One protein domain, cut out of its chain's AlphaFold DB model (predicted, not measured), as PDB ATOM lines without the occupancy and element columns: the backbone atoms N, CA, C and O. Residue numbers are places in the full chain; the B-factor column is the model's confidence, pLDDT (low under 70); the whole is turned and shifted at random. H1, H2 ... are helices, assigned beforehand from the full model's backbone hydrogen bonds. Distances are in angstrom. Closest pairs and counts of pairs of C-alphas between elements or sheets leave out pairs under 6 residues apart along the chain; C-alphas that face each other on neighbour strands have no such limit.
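This is residues 78 to 128 of the 156 residues of the protein "Cd(II)/Pb(II)-responsive transcriptional regulator" of Pseudomonas oryzihabitans (UniProt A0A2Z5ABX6). One long, nearly straight helix, H1, makes the length; past its end, residues 110 to 121 loop round and the short helix H2 folds back beside the last turn of H1 as a small head. The printed part has 51 residues, with two named helices, H1 then H2, no named strand, and the class all helix. It is extended, with a radius of gyration of the C-alphas of 19.0 A, and spans 60 by 17 by 11 A, a rod.

Find C-alpha 78 at (97.536, -0.507, 17.067); from there H1, residues 78 to 109, runs 45.9 A. H2, residues 122 to 127, runs 8.7 A and ends at C-alpha 127, (86.396, 45.237, 26.882).

Look at Leu 108 and Ile 123, whose C-alphas, 6.1 A apart, are the closest of H1 and H2. The helices only just touch, with 3 pairs of C-alphas within 8 A, and H1 does so with residues 108 to 109 alone. They run opposite ways at a steep tilt of 49 degrees. In H1 and H2 every O i to N i+4 pair is within hydrogen-bond range. Residues 78 to 104 of H1 stand free.

The C-alphas of Ala 78 and Glu 117, the two farthest apart, are 60.4 A apart. The printed part has no cut; the link from H1 to H2 is long, 12 residues. Within it, residues 115 to 119 have pLDDT under 70.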
ATOM      1  N   ALA A  78      96.682  -1.672  17.294       91.50
ATOM      2  CA  ALA A  78      97.536  -0.507  17.067       91.50
ATOM      3  C   ALA A  78      96.836   0.647  16.321       91.50
ATOM      4  O   ALA A  78      97.104   1.808  16.605       91.50
ATOM      5  N   GLN A  79      95.936   0.355  15.375       91.00
ATOM      6  CA  GLN A  79      95.215   1.398  14.629       91.00
ATOM      7  C   GLN A  79      94.125   2.043  15.488       91.00
ATOM      8  O   GLN A  79      93.929   3.255  15.432       91.00
ATOM      9  N   VAL A  80      93.448   1.238  16.313       93.94
ATOM     10  CA  VAL A  80      92.483   1.738  17.300       93.94
ATOM     11  C   VAL A  80      93.199   2.609  18.332       93.94
ATOM     12  O   VAL A  80      92.767   3.731  18.575       93.94
ATOM     13  N   ASP A  81      94.319   2.131  18.881       95.31
ATOM     14  CA  ASP A  81      95.136   2.861  19.855       95.31
ATOM     15  C   ASP A  81      95.641   4.196  19.292       95.31
ATOM     16  O   ASP A  81      95.485   5.233  19.932       95.31
ATOM     17  N   ALA A  82      96.127   4.212  18.047       95.44
ATOM     18  CA  ALA A  82      96.554   5.441  17.382       95.44
ATOM     19  C   ALA A  82      95.414   6.466  17.230       95.44
ATOM     20  O   ALA A  82      95.628   7.660  17.445       95.44
ATOM     21  N   LEU A  83      94.200   6.017  16.888       95.50
ATOM     22  CA  LEU A  83      93.033   6.894  16.763       95.50
ATOM     23  C   LEU A  83      92.631   7.475  18.123       95.50
ATOM     24  O   LEU A  83      92.418   8.681  18.240       95.50
ATOM     25  N   ILE A  84      92.580   6.637  19.162       96.62
ATOM     26  CA  ILE A  84      92.287   7.091  20.525       96.62
ATOM     27  C   ILE A  84      93.375   8.045  21.033       96.62
ATOM     28  O   ILE A  84      93.048   9.071  21.623       96.62
ATOM     29  N   GLY A  85      94.650   7.770  20.752       97.50
ATOM     30  CA  GLY A  85      95.768   8.649  21.094       97.50
ATOM     31  C   GLY A  85      95.681  10.019  20.413       97.50
ATOM     32  O   GLY A  85      95.901  11.043  21.060       97.50
ATOM     33  N   ALA A  86      95.292  10.065  19.136       96.94
ATOM     34  CA  ALA A  86      95.057  11.323  18.427       96.94
ATOM     35  C   ALA A  86      93.889  12.119  19.036       96.94
ATOM     36  O   ALA A  86      94.009  13.324  19.254       96.94
ATOM     37  N   HIS A  87      92.785  11.446  19.374       97.62
ATOM     38  CA  HIS A  87      91.643  12.094  20.016       97.62
ATOM     39  C   HIS A  87      91.993  12.623  21.417       97.62
ATOM     40  O   HIS A  87      91.659  13.759  21.755       97.62
ATOM     41  N   LEU A  88      92.739  11.847  22.210       98.12
ATOM     42  CA  LEU A  88      93.257  12.288  23.507       98.12
ATOM     43  C   LEU A  88      94.106  13.556  23.358       98.12
ATOM     44  O   LEU A  88      93.906  14.518  24.098       98.12
ATOM     45  N   HIS A  89      94.985  13.602  22.355       97.62
ATOM     46  CA  HIS A  89      95.784  14.792  22.079       97.62
ATOM     47  C   HIS A  89      94.919  16.021  21.753       97.62
ATOM     48  O   HIS A  89      95.187  17.115  22.257       97.62
ATOM     49  N   HIS A  90      93.851  15.863  20.960       95.88
ATOM     50  CA  HIS A  90      92.903  16.949  20.689       95.88
ATOM     51  C   HIS A  90      92.238  17.468  21.973       95.88
ATOM     52  O   HIS A  90      92.148  18.683  22.177       95.88
ATOM     53  N   VAL A  91      91.827  16.567  22.871       97.75
ATOM     54  CA  VAL A  91      91.258  16.932  24.177       97.75
ATOM     55  C   VAL A  91      92.278  17.696  25.028       97.75
ATOM     56  O   VAL A  91      91.952  18.743  25.586       97.75
ATOM     57  N   GLU A  92      93.530  17.245  25.088       98.12
ATOM     58  CA  GLU A  92      94.603  17.916  25.836       98.12
ATOM     59  C   GLU A  92      94.922  19.318  25.296       98.12
ATOM     60  O   GLU A  92      95.125  20.262  26.070       98.12
ATOM     61  N   VAL A  93      94.947  19.490  23.970       97.19
ATOM     62  CA  VAL A  93      95.067  20.810  23.328       97.19
ATOM     63  C   VAL A  93      93.912  21.704  23.768       97.19
ATOM     64  O   VAL A  93      94.152  22.810  24.260       97.19
ATOM     65  N   ARG A  94      92.674  21.204  23.699       96.44
ATOM     66  CA  ARG A  94      91.491  21.981  24.071       96.44
ATOM     67  C   ARG A  94      91.479  22.369  25.548       96.44
ATOM     68  O   ARG A  94      91.114  23.495  25.880       96.44
ATOM     69  N   ILE A  95      91.916  21.480  26.437       98.12
ATOM     70  CA  ILE A  95      92.072  21.776  27.867       98.12
ATOM     71  C   ILE A  95      93.058  22.930  28.074       98.12
ATOM     72  O   ILE A  95      92.786  23.830  28.871       98.12
ATOM     73  N   ARG A  96      94.190  22.944  27.360       98.06
ATOM     74  CA  ARG A  96      95.167  24.042  27.461       98.06
ATOM     75  C   ARG A  96      94.571  25.374  27.014       98.06
ATOM     76  O   ARG A  96      94.684  26.350  27.752       98.06
ATOM     77  N   GLU A  97      93.884  25.405  25.876       96.75
ATOM     78  CA  GLU A  97      93.197  26.608  25.383       96.75
ATOM     79  C   GLU A  97      92.129  27.110  26.363       96.75
ATOM     80  O   GLU A  97      92.060  28.300  26.671       96.75
ATOM     81  N   LEU A  98      91.302  26.204  26.894       98.25
ATOM     82  CA  LEU A  98      90.256  26.552  27.855       98.25
ATOM     83  C   LEU A  98      90.841  27.061  29.176       98.25
ATOM     84  O   LEU A  98      90.276  27.970  29.781       98.25
ATOM     85  N   ASN A  99      91.986  26.532  29.608       98.25
ATOM     86  CA  ASN A  99      92.695  27.044  30.778       98.25
ATOM     87  C   ASN A  99      93.254  28.453  30.550       98.25
ATOM     88  O   ASN A  99      93.122  29.293  31.439       98.25
ATOM     89  N   GLN A 100      93.794  28.740  29.363       97.25
ATOM     90  CA  GLN A 100      94.237  30.091  28.998       97.25
ATOM     91  C   GLN A 100      93.062  31.075  28.971       97.25
ATOM     92  O   GLN A 100      93.125  32.139  29.589       97.25
ATOM     93  N   LEU A 101      91.948  30.696  28.336       97.00
ATOM     94  CA  LEU A 101      90.730  31.507  28.326       97.00
ATOM     95  C   LEU A 101      90.205  31.748  29.748       97.00
ATOM     96  O   LEU A 101      89.828  32.865  30.102       97.00
ATOM     97  N   ARG A 102      90.213  30.716  30.598       97.88
ATOM     98  CA  ARG A 102      89.827  30.833  32.010       97.88
ATOM     99  C   ARG A 102      90.693  31.860  32.737       97.88
ATOM    100  O   ARG A 102      90.156  32.669  33.487       97.88
ATOM    101  N   GLU A 103      92.006  31.855  32.531       97.56
ATOM    102  CA  GLU A 103      92.924  32.820  33.151       97.56
ATOM    103  C   GLU A 103      92.672  34.256  32.678       97.56
ATOM    104  O   GLU A 103      92.651  35.180  33.500       97.56
ATOM    105  N   GLN A 104      92.394  34.441  31.386       95.38
ATOM    106  CA  GLN A 104      91.999  35.734  30.824       95.38
ATOM    107  C   GLN A 104      90.693  36.237  31.451       95.38
ATOM    108  O   GLN A 104      90.630  37.372  31.917       95.38
ATOM    109  N   LEU A 105      89.672  35.380  31.557       95.44
ATOM    110  CA  LEU A 105      88.387  35.728  32.174       95.44
ATOM    111  C   LEU A 105      88.514  36.009  33.679       95.44
ATOM    112  O   LEU A 105      87.878  36.930  34.192       95.44
ATOM    113  N   VAL A 106      89.352  35.256  34.399       95.50
ATOM    114  CA  VAL A 106      89.654  35.516  35.816       95.50
ATOM    115  C   VAL A 106      90.343  36.868  35.982       95.50
ATOM    116  O   VAL A 106      89.994  37.606  36.905       95.50
ATOM    117  N   THR A 107      91.289  37.198  35.102       93.94
ATOM    118  CA  THR A 107      91.970  38.498  35.095       93.94
ATOM    119  C   THR A 107      90.973  39.613  34.824       93.94
ATOM    120  O   THR A 107      90.841  40.501  35.662       93.94
ATOM    121  N   LEU A 108      90.180  39.498  33.752       92.19
ATOM    122  CA  LEU A 108      89.130  40.452  33.403       92.19
ATOM    123  C   LEU A 108      88.184  40.704  34.585       92.19
ATOM    124  O   LEU A 108      87.929  41.850  34.949       92.19
ATOM    125  N   ARG A 109      87.727  39.643  35.263       92.81
ATOM    126  CA  ARG A 109      86.824  39.754  36.417       92.81
ATOM    127  C   ARG A 109      87.410  40.581  37.567       92.81
ATOM    128  O   ARG A 109      86.650  41.241  38.267       92.81
ATOM    129  N   ARG A 110      88.736  40.585  37.765       90.38
ATOM    130  CA  ARG A 110      89.397  41.390  38.815       90.38
ATOM    131  C   ARG A 110      89.335  42.897  38.556       90.38
ATOM    132  O   ARG A 110      89.563  43.663  39.487       90.38
ATOM    133  N   HIS A 111      89.001  43.336  37.340       88.31
ATOM    134  CA  HIS A 111      88.853  44.760  37.027       88.31
ATOM    135  C   HIS A 111      87.571  45.383  37.601       88.31
ATOM    136  O   HIS A 111      87.411  46.598  37.533       88.31
ATOM    137  N   CYS A 112      86.659  44.596  38.176       88.06
ATOM    138  CA  CYS A 112      85.465  45.109  38.841       88.06
ATOM    139  C   CYS A 112      85.422  44.655  40.303       88.06
ATOM    140  O   CYS A 112      85.603  43.476  40.597       88.06
ATOM    141  N   GLN A 113      85.151  45.591  41.213       78.38
ATOM    142  CA  GLN A 113      85.011  45.326  42.651       78.38
ATOM    143  C   GLN A 113      83.554  45.046  43.065       78.38
ATOM    144  O   GLN A 113      83.288  44.821  44.236       78.38
ATOM    145  N   GLY A 114      82.612  45.032  42.113       72.44
ATOM    146  CA  GLY A 114      81.190  44.763  42.373       72.44
ATOM    147  C   GLY A 114      80.401  45.950  42.933       72.44
ATOM    148  O   GLY A 114      79.191  45.844  43.102       72.44
ATOM    149  N   GLU A 115      81.057  47.085  43.168       63.03
ATOM    150  CA  GLU A 115      80.456  48.302  43.710       63.03
ATOM    151  C   GLU A 115      80.623  49.450  42.698       63.03
ATOM    152  O   GLU A 115      81.742  49.812  42.331       63.03
ATOM    153  N   GLY A 116      79.509  50.003  42.199       61.59
ATOM    154  CA  GLY A 116      79.493  51.135  41.260       61.59
ATOM    155  C   GLY A 116      78.453  51.027  40.134       61.59
ATOM    156  O   GLY A 116      77.958  49.951  39.820       61.59
ATOM    157  N   GLU A 117      78.121  52.168  39.523       63.81
ATOM    158  CA  GLU A 117      77.271  52.277  38.323       63.81
ATOM    159  C   GLU A 117      78.056  51.922  37.045       63.81
ATOM    160  O   GLU A 117      79.288  51.988  37.033       63.81
ATOM    161  N   GLY A 118      77.349  51.567  35.963       64.94
ATOM    162  CA  GLY A 118      77.914  50.997  34.727       64.94
ATOM    163  C   GLY A 118      79.128  51.733  34.145       64.94
ATOM    164  O   GLY A 118      80.077  51.079  33.715       64.94
ATOM    165  N   ASP A 119      79.166  53.064  34.234       69.50
ATOM    166  CA  ASP A 119      80.261  53.894  33.706       69.50
ATOM    167  C   ASP A 119      81.595  53.727  34.457       69.50
ATOM    168  O   ASP A 119      82.661  54.047  33.928       69.50
ATOM    169  N   ARG A 120      81.572  53.195  35.687       77.19
ATOM    170  CA  ARG A 120      82.775  52.909  36.492       77.19
ATOM    171  C   ARG A 120      83.182  51.437  36.467       77.19
ATOM    172  O   ARG A 120      84.159  51.059  37.114       77.19
ATOM    173  N   CYS A 121      82.469  50.596  35.716       88.00
ATOM    174  CA  CYS A 121      82.781  49.178  35.623       88.00
ATOM    175  C   CYS A 121      84.104  48.965  34.874       88.00
ATOM    176  O   CYS A 121      84.190  49.128  33.654       88.00
ATOM    177  N   GLY A 122      85.149  48.548  35.593       87.94
ATOM    178  CA  GLY A 122      86.455  48.308  34.982       87.94
ATOM    179  C   GLY A 122      86.458  47.170  33.957       87.94
ATOM    180  O   GLY A 122      87.267  47.222  33.039       87.94
ATOM    181  N   ILE A 123      85.525  46.210  34.040       91.31
ATOM    182  CA  ILE A 123      85.339  45.167  33.012       91.31
ATOM    183  C   ILE A 123      84.871  45.781  31.688       91.31
ATOM    184  O   ILE A 123      85.454  45.495  30.648       91.31
ATOM    185  N   LEU A 124      83.834  46.631  31.714       89.62
ATOM    186  CA  LEU A 124      83.310  47.274  30.501       89.62
ATOM    187  C   LEU A 124      84.358  48.191  29.866       89.62
ATOM    188  O   LEU A 124      84.507  48.214  28.648       89.62
ATOM    189  N   ARG A 125      85.126  48.896  30.701       87.50
ATOM    190  CA  ARG A 125      86.234  49.736  30.242       87.50
ATOM    191  C   ARG A 125      87.359  48.930  29.590       87.50
ATOM    192  O   ARG A 125      87.926  49.409  28.616       87.50
ATOM    193  N   GLU A 126      87.688  47.750  30.111       88.50
ATOM    194  CA  GLU A 126      88.701  46.859  29.524       88.50
ATOM    195  C   GLU A 126      88.223  46.277  28.184       88.50
ATOM    196  O   GLU A 126      88.933  46.354  27.190       88.50
ATOM    197  N   LEU A 127      86.981  45.781  28.116       90.56
ATOM    198  CA  LEU A 127      86.396  45.237  26.882       90.56
ATOM    199  C   LEU A 127      86.185  46.291  25.783       90.56
ATOM    200  O   LEU A 127      86.133  45.945  24.605       90.56
ATOM    201  N   GLY A 128      86.029  47.563  26.160       87.12
ATOM    202  CA  GLY A 128      85.917  48.684  25.227       87.12
ATOM    203  C   GLY A 128      87.257  49.166  24.662       87.12
ATOM    204  O   GLY A 128      87.262  49.959  23.720       87.12
TER     205      GLY A 128